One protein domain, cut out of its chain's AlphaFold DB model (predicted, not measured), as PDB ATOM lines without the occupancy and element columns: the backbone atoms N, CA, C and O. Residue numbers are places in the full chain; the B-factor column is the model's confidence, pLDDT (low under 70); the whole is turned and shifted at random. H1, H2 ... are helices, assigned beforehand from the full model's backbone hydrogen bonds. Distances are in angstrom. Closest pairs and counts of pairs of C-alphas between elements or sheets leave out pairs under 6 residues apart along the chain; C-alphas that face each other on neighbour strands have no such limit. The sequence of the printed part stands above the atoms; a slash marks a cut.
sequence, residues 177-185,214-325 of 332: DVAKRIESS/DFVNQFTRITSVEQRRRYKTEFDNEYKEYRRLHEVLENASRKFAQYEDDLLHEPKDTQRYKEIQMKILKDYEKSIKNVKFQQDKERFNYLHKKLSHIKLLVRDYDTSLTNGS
ATOM      1  N   ASP A 177     130.140 103.866 132.997       57.12
ATOM      2  CA  ASP A 177     128.981 104.154 132.159       57.12
ATOM      3  C   ASP A 177     129.104 103.648 130.720       57.12
ATOM      4  O   ASP A 177     128.077 103.410 130.097       57.12
ATOM      5  N   VAL A 178     130.310 103.491 130.157       55.06
ATOM      6  CA  VAL A 178     130.482 103.033 128.759       55.06
ATOM      7  C   VAL A 178     130.056 101.574 128.609       55.06
ATOM      8  O   VAL A 178     129.139 101.277 127.847       55.06
ATOM      9  N   ALA A 179     130.657 100.669 129.386       55.81
ATOM     10  CA  ALA A 179     130.328  99.247 129.319       55.81
ATOM     11  C   ALA A 179     128.858  98.983 129.685       55.81
ATOM     12  O   ALA A 179     128.172  98.294 128.940       55.81
ATOM     13  N   LYS A 180     128.328  99.627 130.738       62.72
ATOM     14  CA  LYS A 180     126.906  99.511 131.117       62.72
ATOM     15  C   LYS A 180     125.940 100.029 130.039       62.72
ATOM     16  O   LYS A 180     124.882  99.437 129.836       62.72
ATOM     17  N   ARG A 181     126.285 101.116 129.328       62.31
ATOM     18  CA  ARG A 181     125.500 101.606 128.174       62.31
ATOM     19  C   ARG A 181     125.510 100.603 127.016       62.31
ATOM     20  O   ARG A 181     124.489 100.449 126.355       62.31
ATOM     21  N   ILE A 182     126.627  99.910 126.794       56.94
ATOM     22  CA  ILE A 182     126.778  98.917 125.719       56.94
ATOM     23  C   ILE A 182     126.079  97.598 126.064       56.94
ATOM     24  O   ILE A 182     125.361  97.082 125.214       56.94
ATOM     25  N   GLU A 183     126.187  97.096 127.298       56.66
ATOM     26  CA  GLU A 183     125.403  95.942 127.778       56.66
ATOM     27  C   GLU A 183     123.902  96.170 127.536       56.66
ATOM     28  O   GLU A 183     123.229  95.328 126.947       56.66
ATOM     29  N   SER A 184     123.399  97.365 127.869       50.78
ATOM     30  CA  SER A 184     122.008  97.757 127.606       50.78
ATOM     31  C   SER A 184     121.646  97.897 126.116       50.78
ATOM     32  O   SER A 184     120.460  98.000 125.813       50.78
ATOM     33  N   SER A 185     122.621  97.946 125.204       50.59
ATOM     34  CA  SER A 185     122.416  98.121 123.758       50.59
ATOM     35  C   SER A 185     122.559  96.824 122.954       50.59
ATOM     36  O   SER A 185     122.206  96.820 121.777       50.59
ATOM     37  N   ASP A 214     140.030 105.218 159.989       85.69
ATOM     38  CA  ASP A 214     140.990 104.965 161.086       85.69
ATOM     39  C   ASP A 214     142.025 106.100 161.249       85.69
ATOM     40  O   ASP A 214     142.389 106.492 162.364       85.69
ATOM     41  N   PHE A 215     142.435 106.680 160.120       89.69
ATOM     42  CA  PHE A 215     143.333 107.819 160.032       89.69
ATOM     43  C   PHE A 215     142.742 109.108 160.623       89.69
ATOM     44  O   PHE A 215     143.515 109.966 161.030       89.69
ATOM     45  N   VAL A 216     141.419 109.275 160.746       89.69
ATOM     46  CA  VAL A 216     140.835 110.492 161.352       89.69
ATOM     47  C   VAL A 216     141.151 110.575 162.849       89.69
ATOM     48  O   VAL A 216     141.357 111.665 163.379       89.69
ATOM     49  N   ASN A 217     141.280 109.429 163.522       87.50
ATOM     50  CA  ASN A 217     141.692 109.368 164.927       87.50
ATOM     51  C   ASN A 217     143.218 109.483 165.108       87.50
ATOM     52  O   ASN A 217     143.678 109.950 166.147       87.50
ATOM     53  N   GLN A 218     144.010 109.078 164.107       91.75
ATOM     54  CA  GLN A 218     145.480 109.179 164.123       91.75
ATOM     55  C   GLN A 218     145.970 110.588 163.741       91.75
ATOM     56  O   GLN A 218     146.932 111.114 164.308       91.75
ATOM     57  N   PHE A 219     145.290 111.213 162.779       93.19
ATOM     58  CA  PHE A 219     145.582 112.536 162.244       93.19
ATOM     59  C   PHE A 219     144.517 113.515 162.744       93.19
ATOM     60  O   PHE A 219     143.451 113.663 162.152       93.19
ATOM     61  N   THR A 220     144.797 114.165 163.870       94.88
ATOM     62  CA  THR A 220     143.892 115.110 164.538       94.88
ATOM     63  C   THR A 220     144.319 116.558 164.285       94.88
ATOM     64  O   THR A 220     145.307 116.821 163.599       94.88
ATOM     65  N   ARG A 221     143.571 117.536 164.818       95.06
ATOM     66  CA  ARG A 221     143.909 118.962 164.685       95.06
ATOM     67  C   ARG A 221     145.356 119.223 165.119       95.06
ATOM     68  O   ARG A 221     145.736 118.914 166.246       95.06
ATOM     69  N   ILE A 222     146.139 119.829 164.229       96.75
ATOM     70  CA  ILE A 222     147.531 120.182 164.508       96.75
ATOM     71  C   ILE A 222     147.576 121.313 165.538       96.75
ATOM     72  O   ILE A 222     146.903 122.333 165.379       96.75
ATOM     73  N   THR A 223     148.396 121.141 166.573       95.31
ATOM     74  CA  THR A 223     148.648 122.154 167.613       95.31
ATOM     75  C   THR A 223     150.105 122.613 167.667       95.31
ATOM     76  O   THR A 223     150.404 123.615 168.313       95.31
ATOM     77  N   SER A 224     151.023 121.926 166.976       96.06
ATOM     78  CA  SER A 224     152.460 122.218 167.014       96.06
ATOM     79  C   SER A 224     153.143 122.080 165.651       96.06
ATOM     80  O   SER A 224     152.755 121.263 164.812       96.06
ATOM     81  N   VAL A 225     154.225 122.841 165.462       96.06
ATOM     82  CA  VAL A 225     155.057 122.792 164.249       96.06
ATOM     83  C   VAL A 225     155.658 121.397 164.047       96.06
ATOM     84  O   VAL A 225     155.746 120.925 162.918       96.06
ATOM     85  N   GLU A 226     156.014 120.695 165.123       96.56
ATOM     86  CA  GLU A 226     156.580 119.345 165.033       96.56
ATOM     87  C   GLU A 226     155.541 118.308 164.571       96.56
ATOM     88  O   GLU A 226     155.818 117.495 163.688       96.56
ATOM     89  N   GLN A 227     154.299 118.392 165.065       97.00
ATOM     90  CA  GLN A 227     153.185 117.582 164.553       97.00
ATOM     91  C   GLN A 227     152.909 117.884 163.070       97.00
ATOM     92  O   GLN A 227     152.730 116.954 162.283       97.00
ATOM     93  N   ARG A 228     152.957 119.162 162.660       96.94
ATOM     94  CA  ARG A 228     152.840 119.567 161.247       96.94
ATOM     95  C   ARG A 228     153.924 118.932 160.375       96.94
ATOM     96  O   ARG A 228     153.615 118.416 159.302       96.94
ATOM     97  N   ARG A 229     155.188 118.962 160.815       97.06
ATOM     98  CA  ARG A 229     156.313 118.352 160.083       97.06
ATOM     99  C   ARG A 229     156.115 116.849 159.927       97.06
ATOM    100  O   ARG A 229     156.230 116.357 158.811       97.06
ATOM    101  N   ARG A 230     155.723 116.148 160.997       97.44
ATOM    102  CA  ARG A 230     155.401 114.713 160.949       97.44
ATOM    103  C   ARG A 230     154.310 114.409 159.921       97.44
ATOM    104  O   ARG A 230     154.502 113.545 159.077       97.44
ATOM    105  N   TYR A 231     153.204 115.152 159.944       96.94
ATOM    106  CA  TYR A 231     152.093 114.952 159.007       96.94
ATOM    107  C   TYR A 231     152.495 115.220 157.549       96.94
ATOM    108  O   TYR A 231     152.064 114.487 156.661       96.94
ATOM    109  N   LYS A 232     153.369 116.205 157.291       94.12
ATOM    110  CA  LYS A 232     153.954 116.420 155.958       94.12
ATOM    111  C   LYS A 232     154.804 115.222 155.513       94.12
ATOM    112  O   LYS A 232     154.634 114.772 154.386       94.12
ATOM    113  N   THR A 233     155.665 114.689 156.381       95.62
ATOM    114  CA  THR A 233     156.500 113.515 156.062       95.62
ATOM    115  C   THR A 233     155.655 112.283 155.731       95.62
ATOM    116  O   THR A 233     155.923 111.617 154.735       95.62
ATOM    117  N   GLU A 234     154.606 112.001 156.510       93.19
ATOM    118  CA  GLU A 234     153.695 110.877 156.231       93.19
ATOM    119  C   GLU A 234     152.946 111.059 154.903       93.19
ATOM    120  O   GLU A 234     152.839 110.117 154.116       93.19
ATOM    121  N   PHE A 235     152.495 112.286 154.609       95.12
ATOM    122  CA  PHE A 235     151.906 112.620 153.312       95.12
ATOM    123  C   PHE A 235     152.887 112.331 152.166       95.12
ATOM    124  O   PHE A 235     152.530 111.630 151.224       95.12
ATOM    125  N   ASP A 236     154.127 112.824 152.247       91.75
ATOM    126  CA  ASP A 236     155.131 112.670 151.181       91.75
ATOM    127  C   ASP A 236     155.555 111.201 150.965       91.75
ATOM    128  O   ASP A 236     155.891 110.804 149.842       91.75
ATOM    129  N   ASN A 237     155.513 110.381 152.021       93.44
ATOM    130  CA  ASN A 237     155.763 108.941 151.955       93.44
ATOM    131  C   ASN A 237     154.658 108.211 151.172       93.44
ATOM    132  O   ASN A 237     154.951 107.505 150.204       93.44
ATOM    133  N   GLU A 238     153.392 108.399 151.556       91.94
ATOM    134  CA  GLU A 238     152.251 107.703 150.942       91.94
ATOM    135  C   GLU A 238     151.825 108.300 149.586       91.94
ATOM    136  O   GLU A 238     151.260 107.596 148.745       91.94
ATOM    137  N   TYR A 239     152.150 109.568 149.304       93.31
ATOM    138  CA  TYR A 239     151.817 110.223 148.032       93.31
ATOM    139  C   TYR A 239     152.445 109.527 146.811       93.31
ATOM    140  O   TYR A 239     151.863 109.525 145.724       93.31
ATOM    141  N   LYS A 240     153.599 108.868 146.984       92.25
ATOM    142  CA  LYS A 240     154.249 108.063 145.934       92.25
ATOM    143  C   LYS A 240     153.402 106.848 145.541       92.25
ATOM    144  O   LYS A 240     153.251 106.560 144.355       92.25
ATOM    145  N   GLU A 241     152.808 106.171 146.524       94.06
ATOM    146  CA  GLU A 241     151.880 105.060 146.287       94.06
ATOM    147  C   GLU A 241     150.591 105.566 145.628       94.06
ATOM    148  O   GLU A 241     150.151 105.007 144.621       94.06
ATOM    149  N   TYR A 242     150.043 106.679 146.128       93.75
ATOM    150  CA  TYR A 242     148.870 107.339 145.552       93.75
ATOM    151  C   TYR A 242     149.069 107.702 144.070       93.75
ATOM    152  O   TYR A 242     148.208 107.386 143.250       93.75
ATOM    153  N   ARG A 243     150.215 108.295 143.693       92.19
ATOM    154  CA  ARG A 243     150.543 108.617 142.290       92.19
ATOM    155  C   ARG A 243     150.636 107.367 141.411       92.19
ATOM    156  O   ARG A 243     150.077 107.375 140.317       92.19
ATOM    157  N   ARG A 244     151.263 106.280 141.885       94.06
ATOM    158  CA  ARG A 244     151.321 105.005 141.140       94.06
ATOM    159  C   ARG A 244     149.924 104.419 140.908       94.06
ATOM    160  O   ARG A 244     149.634 103.906 139.832       94.06
ATOM    161  N   LEU A 245     149.059 104.469 141.919       91.81
ATOM    162  CA  LEU A 245     147.689 103.960 141.824       91.81
ATOM    163  C   LEU A 245     146.809 104.834 140.922       91.81
ATOM    164  O   LEU A 245     146.032 104.298 140.134       91.81
ATOM    165  N   HIS A 246     146.982 106.159 140.977       88.38
ATOM    166  CA  HIS A 246     146.347 107.100 140.055       88.38
ATOM    167  C   HIS A 246     146.646 106.731 138.600       88.38
ATOM    168  O   HIS A 246     145.723 106.594 137.808       88.38
ATOM    169  N   GLU A 247     147.917 106.505 138.260       89.12
ATOM    170  CA  GLU A 247     148.346 106.134 136.907       89.12
ATOM    171  C   GLU A 247     147.705 104.820 136.420       89.12
ATOM    172  O   GLU A 247     147.286 104.719 135.266       89.12
ATOM    173  N   VAL A 248     147.553 103.815 137.292       86.38
ATOM    174  CA  VAL A 248     146.858 102.556 136.956       86.38
ATOM    175  C   VAL A 248     145.378 102.797 136.630       86.38
ATOM    176  O   VAL A 248     144.874 102.268 135.635       86.38
ATOM    177  N   LEU A 249     144.681 103.599 137.441       83.44
ATOM    178  CA  LEU A 249     143.263 103.915 137.231       83.44
ATOM    179  C   LEU A 249     143.046 104.825 136.015       83.44
ATOM    180  O   LEU A 249     142.121 104.602 135.237       83.44
ATOM    181  N   GLU A 250     143.922 105.805 135.813       83.62
ATOM    182  CA  GLU A 250     143.888 106.715 134.671       83.62
ATOM    183  C   GLU A 250     144.123 105.966 133.354       83.62
ATOM    184  O   GLU A 250     143.384 106.173 132.394       83.62
ATOM    185  N   ASN A 251     145.081 105.034 133.312       84.62
ATOM    186  CA  ASN A 251     145.312 104.190 132.138       84.62
ATOM    187  C   ASN A 251     144.102 103.299 131.812       84.62
ATOM    188  O   ASN A 251     143.759 103.136 130.637       84.62
ATOM    189  N   ALA A 252     143.408 102.769 132.825       81.88
ATOM    190  CA  ALA A 252     142.148 102.057 132.617       81.88
ATOM    191  C   ALA A 252     141.058 102.991 132.057       81.88
ATOM    192  O   ALA A 252     140.421 102.656 131.060       81.88
ATOM    193  N   SER A 253     140.889 104.186 132.633       82.06
ATOM    194  CA  SER A 253     139.922 105.187 132.162       82.06
ATOM    195  C   SER A 253     140.182 105.613 130.714       82.06
ATOM    196  O   SER A 253     139.269 105.618 129.891       82.06
ATOM    197  N   ARG A 254     141.441 105.919 130.383       84.31
ATOM    198  CA  ARG A 254     141.904 106.318 129.047       84.31
ATOM    199  C   ARG A 254     141.631 105.233 128.004       84.31
ATOM    200  O   ARG A 254     141.217 105.544 126.892       84.31
ATOM    201  N   LYS A 255     141.796 103.959 128.376       84.44
ATOM    202  CA  LYS A 255     141.477 102.812 127.516       84.44
ATOM    203  C   LYS A 255     139.981 102.731 127.182       84.44
ATOM    204  O   LYS A 255     139.643 102.488 126.029       84.44
ATOM    205  N   PHE A 256     139.092 102.958 128.153       81.38
ATOM    206  CA  PHE A 256     137.646 102.980 127.890       81.38
ATOM    207  C   PHE A 256     137.199 104.226 127.117       81.38
ATOM    208  O   PHE A 256     136.320 104.108 126.270       81.38
ATOM    209  N   ALA A 257     137.840 105.379 127.334       82.62
ATOM    210  CA  ALA A 257     137.608 106.577 126.526       82.62
ATOM    211  C   ALA A 257     137.986 106.355 125.050       82.62
ATOM    212  O   ALA A 257     137.207 106.705 124.170       82.62
ATOM    213  N   GLN A 258     139.120 105.694 124.769       86.00
ATOM    214  CA  GLN A 258     139.480 105.315 123.396       86.00
ATOM    215  C   GLN A 258     138.445 104.373 122.772       86.00
ATOM    216  O   GLN A 258     138.116 104.510 121.604       86.00
ATOM    217  N   TYR A 259     137.891 103.434 123.540       83.56
ATOM    218  CA  TYR A 259     136.845 102.555 123.022       83.56
ATOM    219  C   TYR A 259     135.505 103.263 122.762       83.56
ATOM    220  O   TYR A 259     134.765 102.844 121.875       83.56
ATOM    221  N   GLU A 260     135.181 104.324 123.506       81.38
ATOM    222  CA  GLU A 260     134.027 105.182 123.206       81.38
ATOM    223  C   GLU A 260     134.266 105.994 121.918       81.38
ATOM    224  O   GLU A 260     133.366 106.084 121.087       81.38
ATOM    225  N   ASP A 261     135.490 106.486 121.700       87.31
ATOM    226  CA  ASP A 261     135.920 107.161 120.464       87.31
ATOM    227  C   ASP A 261     135.919 106.225 119.235       87.31
ATOM    228  O   ASP A 261     135.367 106.573 118.188       87.31
ATOM    229  N   ASP A 262     136.435 104.999 119.379       86.81
ATOM    230  CA  ASP A 262     136.415 103.962 118.337       86.81
ATOM    231  C   ASP A 262     134.965 103.625 117.914       86.81
ATOM    232  O   ASP A 262     134.677 103.471 116.726       86.81
ATOM    233  N   LEU A 263     134.025 103.544 118.871       85.81
ATOM    234  CA  LEU A 263     132.597 103.298 118.601       85.81
ATOM    235  C   LEU A 263     131.861 104.492 117.979       85.81
ATOM    236  O   LEU A 263     130.815 104.291 117.363       85.81
ATOM    237  N   LEU A 264     132.347 105.722 118.169       86.44
ATOM    238  CA  LEU A 264     131.754 106.921 117.567       86.44
ATOM    239  C   LEU A 264     132.087 107.038 116.074       86.44
ATOM    240  O   LEU A 264     131.274 107.560 115.312       86.44
ATOM    241  N   HIS A 265     133.256 106.543 115.663       84.75
ATOM    242  CA  HIS A 265     133.740 106.626 114.284       84.75
ATOM    243  C   HIS A 265     133.363 105.416 113.410       84.75
ATOM    244  O   HIS A 265     133.432 105.514 112.184       84.75
ATOM    245  N   GLU A 266     132.955 104.291 114.004       86.50
ATOM    246  CA  GLU A 266     132.601 103.071 113.273       86.50
ATOM    247  C   GLU A 266     131.073 102.946 113.044       86.50
ATOM    248  O   GLU A 266     130.301 103.042 114.003       86.50
ATOM    249  N   PRO A 267     130.589 102.681 111.811       85.19
ATOM    250  CA  PRO A 267     129.161 102.492 111.554       85.19
ATOM    251  C   PRO A 267     128.598 101.238 112.247       85.19
ATOM    252  O   PRO A 267     129.211 100.168 112.233       85.19
ATOM    253  N   LYS A 268     127.405 101.366 112.847       80.50
ATOM    254  CA  LYS A 268     126.794 100.361 113.747       80.50
ATOM    255  C   LYS A 268     126.467  99.012 113.098       80.50
ATOM    256  O   LYS A 268     126.309  98.013 113.795       80.50
ATOM    257  N   ASP A 269     126.309  98.999 111.783       84.25
ATOM    258  CA  ASP A 269     126.015  97.833 110.953       84.25
ATOM    259  C   ASP A 269     127.267  97.009 110.607       84.25
ATOM    260  O   ASP A 269     127.152  95.856 110.186       84.25
ATOM    261  N   THR A 270     128.467  97.552 110.833       89.56
ATOM    262  CA  THR A 270     129.723  96.849 110.551       89.56
ATOM    263  C   THR A 270     130.022  95.734 111.553       89.56
ATOM    264  O   THR A 270     129.705  95.790 112.744       89.56
ATOM    265  N   GLN A 271     130.752  94.724 111.080       87.00
ATOM    266  CA  GLN A 271     131.338  93.700 111.942       87.00
ATOM    267  C   GLN A 271     132.361  94.299 112.928       87.00
ATOM    268  O   GLN A 271     132.428  93.877 114.082       87.00
ATOM    269  N   ARG A 272     133.101  95.333 112.505       84.44
ATOM    270  CA  ARG A 272     134.108  96.030 113.317       84.44
ATOM    271  C   ARG A 272     133.491  96.711 114.544       84.44
ATOM    272  O   ARG A 272     134.047  96.596 115.633       84.44
ATOM    273  N   TYR A 273     132.309  97.317 114.413       87.00
ATOM    274  CA  TYR A 273     131.561  97.877 115.546       87.00
ATOM    275  C   TYR A 273     131.233  96.805 116.601       87.00
ATOM    276  O   TYR A 273     131.493  96.997 117.792       87.00
ATOM    277  N   LYS A 274     130.755  95.628 116.169       87.81
ATOM    278  CA  LYS A 274     130.464  94.484 117.058       87.81
ATOM    279  C   LYS A 274     131.724  93.939 117.740       87.81
ATOM    280  O   LYS A 274     131.692  93.602 118.923       87.81
ATOM    281  N   GLU A 275     132.846  93.882 117.025       88.75
ATOM    282  CA  GLU A 275     134.142  93.477 117.584       88.75
ATOM    283  C   GLU A 275     134.638  94.453 118.660       88.75
ATOM    284  O   GLU A 275     135.105  94.012 119.713       88.75
ATOM    285  N   ILE A 276     134.486  95.764 118.442       83.75
ATOM    286  CA  ILE A 276     134.814  96.799 119.434       83.75
ATOM    287  C   ILE A 276     133.909  96.653 120.669       83.75
ATOM    288  O   ILE A 276     134.422  96.605 121.788       83.75
ATOM    289  N   GLN A 277     132.590  96.481 120.496       83.25
ATOM    290  CA  GLN A 277     131.666  96.218 121.611       83.25
ATOM    291  C   GLN A 277     132.077  94.979 122.423       83.25
ATOM    292  O   GLN A 277     132.227  95.062 123.643       83.25
ATOM    293  N   MET A 278     132.331  93.843 121.767       84.50
ATOM    294  CA  MET A 278     132.746  92.608 122.444       84.50
ATOM    295  C   MET A 278     134.086  92.773 123.184       84.50
ATOM    296  O   MET A 278     134.269  92.224 124.273       84.50
ATOM    297  N   LYS A 279     135.018  93.557 122.628       85.00
ATOM    298  CA  LYS A 279     136.299  93.890 123.266       85.00
ATOM    299  C   LYS A 279     136.111  94.735 124.528       85.00
ATOM    300  O   LYS A 279     136.742  94.431 125.538       85.00
ATOM    301  N   ILE A 280     135.212  95.725 124.500       84.06
ATOM    302  CA  ILE A 280     134.857  96.547 125.669       84.06
ATOM    303  C   ILE A 280     134.302  95.675 126.789       84.06
ATOM    304  O   ILE A 280     134.815  95.740 127.904       84.06
ATOM    305  N   LEU A 281     133.301  94.841 126.491       78.56
ATOM    306  CA  LEU A 281     132.672  93.962 127.482       78.56
ATOM    307  C   LEU A 281     133.698  93.014 128.111       78.56
ATOM    308  O   LEU A 281     133.811  92.947 129.333       78.56
ATOM    309  N   LYS A 282     134.521  92.360 127.284       82.88
ATOM    310  CA  LYS A 282     135.564  91.429 127.735       82.88
ATOM    311  C   LYS A 282     136.630  92.097 128.607       82.88
ATOM    312  O   LYS A 282     137.035  91.531 129.623       82.88
ATOM    313  N   ASP A 283     137.107  93.282 128.229       81.19
ATOM    314  CA  ASP A 283     138.110  94.010 129.012       81.19
ATOM    315  C   ASP A 283     137.522  94.625 130.291       81.19
ATOM    316  O   ASP A 283     138.197  94.645 131.322       81.19
ATOM    317  N   TYR A 284     136.262  95.067 130.257       79.31
ATOM    318  CA  TYR A 284     135.531  95.556 131.424       79.31
ATOM    319  C   TYR A 284     135.274  94.434 132.431       79.31
ATOM    320  O   TYR A 284     135.689  94.558 133.583       79.31
ATOM    321  N   GLU A 285     134.713  93.303 131.997       75.00
ATOM    322  CA  GLU A 285     134.509  92.110 132.822       75.00
ATOM    323  C   GLU A 285     135.832  91.642 133.443       75.00
ATOM    324  O   GLU A 285     135.918  91.434 134.657       75.00
ATOM    325  N   LYS A 286     136.900  91.563 132.636       77.25
ATOM    326  CA  LYS A 286     138.245  91.225 133.113       77.25
ATOM    327  C   LYS A 286     138.769  92.238 134.134       77.25
ATOM    328  O   LYS A 286     139.420  91.821 135.085       77.25
ATOM    329  N   SER A 287     138.499  93.535 133.976       75.38
ATOM    330  CA  SER A 287     138.896  94.563 134.953       75.38
ATOM    331  C   SER A 287     138.092  94.482 136.257       75.38
ATOM    332  O   SER A 287     138.673  94.594 137.334       75.38
ATOM    333  N   ILE A 288     136.789  94.194 136.185       69.38
ATOM    334  CA  ILE A 288     135.895  94.114 137.347       69.38
ATOM    335  C   ILE A 288     136.120  92.837 138.160       69.38
ATOM    336  O   ILE A 288     136.098  92.892 139.390       69.38
ATOM    337  N   LYS A 289     136.357  91.701 137.492       72.56
ATOM    338  CA  LYS A 289     136.665  90.416 138.139       72.56
ATOM    339  C   LYS A 289     138.125  90.319 138.606       72.56
ATOM    340  O   LYS A 289     138.468  89.406 139.354       72.56
ATOM    341  N   ASN A 290     138.998  91.247 138.202       82.56
ATOM    342  CA  ASN A 290     140.383  91.281 138.662       82.56
ATOM    343  C   ASN A 290     140.472  91.824 140.097       82.56
ATOM    344  O   ASN A 290     140.462  93.034 140.325       82.56
ATOM    345  N   VAL A 291     140.641  90.906 141.052       85.62
ATOM    346  CA  VAL A 291     140.831  91.194 142.483       85.62
ATOM    347  C   VAL A 291     141.909  92.257 142.721       85.62
ATOM    348  O   VAL A 291     141.692  93.164 143.518       85.62
ATOM    349  N   LYS A 292     143.031  92.214 141.987       86.81
ATOM    350  CA  LYS A 292     144.107  93.205 142.129       86.81
ATOM    351  C   LYS A 292     143.667  94.607 141.701       86.81
ATOM    352  O   LYS A 292     144.031  95.570 142.359       86.81
ATOM    353  N   PHE A 293     142.874  94.733 140.635       84.69
ATOM    354  CA  PHE A 293     142.375  96.040 140.191       84.69
ATOM    355  C   PHE A 293     141.384  96.637 141.199       84.69
ATOM    356  O   PHE A 293     141.432  97.835 141.467       84.69
ATOM    357  N   GLN A 294     140.535  95.805 141.810       84.12
ATOM    358  CA  GLN A 294     139.644  96.256 142.884       84.12
ATOM    359  C   GLN A 294     140.434  96.650 144.143       84.12
ATOM    360  O   GLN A 294     140.171  97.708 144.701       84.12
ATOM    361  N   GLN A 295     141.464  95.886 144.526       88.94
ATOM    362  CA  GLN A 295     142.376  96.244 145.623       88.94
ATOM    363  C   GLN A 295     143.139  97.551 145.353       88.94
ATOM    364  O   GLN A 295     143.172  98.423 146.219       88.94
ATOM    365  N   ASP A 296     143.711  97.728 144.154       87.75
ATOM    366  CA  ASP A 296     144.375  98.973 143.738       87.75
ATOM    367  C   ASP A 296     143.375 100.162 143.800       87.75
ATOM    368  O   ASP A 296     143.723 101.243 144.278       87.75
ATOM    369  N   LYS A 297     142.107  99.962 143.403       86.56
ATOM    370  CA  LYS A 297     141.028 100.971 143.477       86.56
ATOM    371  C   LYS A 297     140.599 101.299 144.915       86.56
ATOM    372  O   LYS A 297     140.414 102.469 145.245       86.56
ATOM    373  N   GLU A 298     140.438 100.299 145.775       89.62
ATOM    374  CA  GLU A 298     140.120 100.476 147.199       89.62
ATOM    375  C   GLU A 298     141.254 101.205 147.928       89.62
ATOM    376  O   GLU A 298     141.011 102.194 148.623       89.62
ATOM    377  N   ARG A 299     142.506 100.792 147.689       92.25
ATOM    378  CA  ARG A 299     143.705 101.438 148.236       92.25
ATOM    379  C   ARG A 299     143.848 102.878 147.745       92.25
ATOM    380  O   ARG A 299     144.144 103.753 148.557       92.25
ATOM    381  N   PHE A 300     143.577 103.145 146.464       92.56
ATOM    382  CA  PHE A 300     143.534 104.507 145.926       92.56
ATOM    383  C   PHE A 300     142.511 105.372 146.664       92.56
ATOM    384  O   PHE A 300     142.859 106.458 147.119       92.56
ATOM    385  N   ASN A 301     141.277 104.887 146.838       88.06
ATOM    386  CA  ASN A 301     140.221 105.626 147.535       88.06
ATOM    387  C   ASN A 301     140.587 105.912 149.001       88.06
ATOM    388  O   ASN A 301     140.378 107.028 149.476       88.06
ATOM    389  N   TYR A 302     141.167 104.934 149.705       92.44
ATOM    390  CA  TYR A 302     141.651 105.111 151.077       92.44
ATOM    391  C   TYR A 302     142.741 106.189 151.156       92.44
ATOM    392  O   TYR A 302     142.604 107.154 151.911       92.44
ATOM    393  N   LEU A 303     143.788 106.076 150.330       93.25
ATOM    394  CA  LEU A 303     144.868 107.065 150.280       93.25
ATOM    395  C   LEU A 303     144.347 108.448 149.882       93.25
ATOM    396  O   LEU A 303     144.753 109.440 150.474       93.25
ATOM    397  N   HIS A 304     143.407 108.529 148.939       91.25
ATOM    398  CA  HIS A 304     142.790 109.785 148.527       91.25
ATOM    399  C   HIS A 304     142.112 110.502 149.703       91.25
ATOM    400  O   HIS A 304     142.359 111.691 149.917       91.25
ATOM    401  N   LYS A 305     141.309 109.784 150.504       90.88
ATOM    402  CA  LYS A 305     140.684 110.333 151.717       90.88
ATOM    403  C   LYS A 305     141.731 110.740 152.758       90.88
ATOM    404  O   LYS A 305     141.733 111.890 153.196       90.88
ATOM    405  N   LYS A 306     142.643 109.826 153.109       94.38
ATOM    406  CA  LYS A 306     143.679 110.032 154.133       94.38
ATOM    407  C   LYS A 306     144.581 111.223 153.806       94.38
ATOM    408  O   LYS A 306     144.751 112.115 154.633       94.38
ATOM    409  N   LEU A 307     145.110 111.282 152.585       93.50
ATOM    410  CA  LEU A 307     145.978 112.368 152.130       93.50
ATOM    411  C   LEU A 307     145.219 113.700 152.038       93.50
ATOM    412  O   LEU A 307     145.773 114.735 152.406       93.50
ATOM    413  N   SER A 308     143.947 113.693 151.622       92.62
ATOM    414  CA  SER A 308     143.108 114.902 151.627       92.62
ATOM    415  C   SER A 308     142.857 115.427 153.043       92.62
ATOM    416  O   SER A 308     142.962 116.631 153.271       92.62
ATOM    417  N   HIS A 309     142.597 114.537 154.005       93.06
ATOM    418  CA  HIS A 309     142.443 114.871 155.425       93.06
ATOM    419  C   HIS A 309     143.735 115.451 156.018       93.06
ATOM    420  O   HIS A 309     143.720 116.523 156.616       93.06
ATOM    421  N   ILE A 310     144.884 114.818 155.765       93.19
ATOM    422  CA  ILE A 310     146.194 115.330 156.199       93.19
ATOM    423  C   ILE A 310     146.487 116.707 155.577       93.19
ATOM    424  O   ILE A 310     146.902 117.630 156.281       93.19
ATOM    425  N   LYS A 311     146.222 116.882 154.274       93.50
ATOM    426  CA  LYS A 311     146.401 118.161 153.566       93.50
ATOM    427  C   LYS A 311     145.502 119.263 154.134       93.50
ATOM    428  O   LYS A 311     145.960 120.398 154.267       93.50
ATOM    429  N   LEU A 312     144.258 118.934 154.491       93.88
ATOM    430  CA  LEU A 312     143.322 119.840 155.155       93.88
ATOM    431  C   LEU A 312     143.877 120.312 156.507       93.88
ATOM    432  O   LEU A 312     144.000 121.512 156.727       93.88
ATOM    433  N   LEU A 313     144.303 119.381 157.364       94.94
ATOM    434  CA  LEU A 313     144.860 119.689 158.684       94.94
ATOM    435  C   LEU A 313     146.094 120.600 158.614       94.94
ATOM    436  O   LEU A 313     146.193 121.555 159.384       94.94
ATOM    437  N   VAL A 314     147.019 120.328 157.684       94.38
ATOM    438  CA  VAL A 314     148.215 121.161 157.464       94.38
ATOM    439  C   VAL A 314     147.826 122.561 156.988       94.38
ATOM    440  O   VAL A 314     148.285 123.544 157.565       94.38
ATOM    441  N   ARG A 315     146.933 122.668 155.997       93.69
ATOM    442  CA  ARG A 315     146.460 123.955 155.467       93.69
ATOM    443  C   ARG A 315     145.763 124.798 156.534       93.69
ATOM    444  O   ARG A 315     146.004 126.002 156.618       93.69
ATOM    445  N   ASP A 316     144.900 124.186 157.335       92.81
ATOM    446  CA  ASP A 316     144.120 124.889 158.352       92.81
ATOM    447  C   ASP A 316     145.027 125.378 159.504       92.81
ATOM    448  O   ASP A 316     144.836 126.481 160.020       92.81
ATOM    449  N   TYR A 317     146.077 124.618 159.846       95.31
ATOM    450  CA  TYR A 317     147.131 125.053 160.769       95.31
ATOM    451  C   TYR A 317     147.953 126.223 160.210       95.31
ATOM    452  O   TYR A 317     148.109 127.237 160.892       95.31
ATOM    453  N   ASP A 318     148.410 126.132 158.961       92.19
ATOM    454  CA  ASP A 318     149.184 127.197 158.308       92.19
ATOM    455  C   ASP A 318     148.384 128.500 158.210       92.19
ATOM    456  O   ASP A 318     148.886 129.574 158.540       92.19
ATOM    457  N   THR A 319     147.100 128.391 157.862       92.88
ATOM    458  CA  THR A 319     146.164 129.524 157.826       92.88
ATOM    459  C   THR A 319     145.977 130.148 159.216       92.88
ATOM    460  O   THR A 319     145.837 131.365 159.347       92.88
ATOM    461  N   SER A 320     146.011 129.344 160.285       90.56
ATOM    462  CA  SER A 320     145.934 129.866 161.656       90.56
ATOM    463  C   SER A 320     147.196 130.633 162.080       90.56
ATOM    464  O   SER A 320     147.084 131.637 162.778       90.56
ATOM    465  N   LEU A 321     148.379 130.233 161.596       86.88
ATOM    466  CA  LEU A 321     149.646 130.941 161.827       86.88
ATOM    467  C   LEU A 321     149.703 132.283 161.083       86.88
ATOM    468  O   LEU A 321     150.104 133.296 161.665       86.88
ATOM    469  N   THR A 322     149.262 132.324 159.820       80.44
ATOM    470  CA  THR A 322     149.224 133.576 159.045       80.44
ATOM    471  C   THR A 322     148.223 134.569 159.631       80.44
ATOM    472  O   THR A 322     148.527 135.755 159.732       80.44
ATOM    473  N   ASN A 323     147.064 134.092 160.094       72.62
ATOM    474  CA  ASN A 323     146.032 134.944 160.688       72.62
ATOM    475  C   ASN A 323     146.352 135.347 162.142       72.62
ATOM    476  O   ASN A 323     145.913 136.401 162.596       72.62
ATOM    477  N   GLY A 324     147.142 134.545 162.865       58.06
ATOM    478  CA  GLY A 324     147.589 134.827 164.234       58.06
ATOM    479  C   GLY A 324     148.749 135.822 164.351       58.06
ATOM    480  O   GLY A 324     149.138 136.169 165.461       58.06
ATOM    481  N   SER A 325     149.305 136.303 163.234       49.62
ATOM    482  CA  SER A 325     150.478 137.194 163.224       49.62
ATOM    483  C   SER A 325     150.155 138.685 163.448       49.62
ATOM    484  O   SER A 325     151.038 139.536 163.326       49.62
TER     485      SER A 325
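What this domain is: This is residues 177 to 185 and 214 to 325 of the 332 residues of an uncharacterized protein of Anopheles culicifacies (UniProt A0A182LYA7). One long helix, H3, runs through most of this extended model, and the chain then folds back along it as two helices placed end to end, H4 beside the late part of H3 and H5 crossing H3 as an X. H4 and H5 make a corner at their short link, residues 319 to 325 stick out at the far end, and two short helices pack on the returning part, H1 on H4 and H2 on H5. The printed part has 121 residues with five named helices, H1 to H5 in that order along the chain, and no named strand: all helix. It is extended, with a radius of gyration of the C-alphas of 21.4 A and spans of 69 by 30 by 22 A.

How they stand to each other: Start at H1, residues 177 to 185, which touches residues 277 to 284 alone of H4, residues 271 to 289; the closest C-alphas, of Ala 179 and Leu 281, are 6.1 A apart, at a steep tilt of 55 degrees, opposite ways. Next look at H2, residues 214 to 218: with 3 pairs of C-alphas within 8 A it only just touches H5, residues 291 to 323, and the closest are Phe 215 and Lys 306, 6.3 A apart. H3, residues 225 to 265, touches H5 at a steep tilt of 48 degrees, opposite ways, with 22 pairs of C-alphas within 8 A; the closest, of Leu 245 and Phe 300, are 5.9 A apart. Residues 256 to 263 of H3 touch residues 273 to 280 of H4, the closest C-alphas being those of Leu 263 and Tyr 273 at 6.3 A; H3 and H4 form a helical hairpin, at a shallow tilt of 26 degrees, opposite ways. H4 and H5 are close but not clearly touching, at a tilt of 70.0 degrees, only just steep. H1 and H5 are apart, as are H2 and H4. In H1, H4 and H5 every O i to N i+4 pair is within hydrogen-bond range; in H3 35 of 37 are, and in H2 0 of 1, beside 2 of 2 O i to N i+3 pairs.

Where its parts are: Find C-alpha 177 at (128.981, 104.154, 132.159), where H1 begins its 12.3 A. From C-alpha 225 at (155.057, 122.792, 164.249), H3 runs 56.7 A to C-alpha 265, with a kink of 35 degrees near residue 240. H4 covers 26.9 A, and H5 runs 47.7 A to C-alpha 323 at (146.032, 134.944, 160.688). H2 has 5 residues.

The domain as a whole: The C-alphas of Gln 271 and Ser 325, the two farthest apart, are 69.9 A from each other. Residues 186 to 213 are not printed, and C-alphas 185 and 214 stand 42.3 A apart across that cut. Of the links printed whole, H3 to H4 and H4 to H5 are tight and H2 to H3 is short. Look for pLDDT under 70 at residues 177 to 185, 288, and 324 to 325; the mean of the printed part is 85.5.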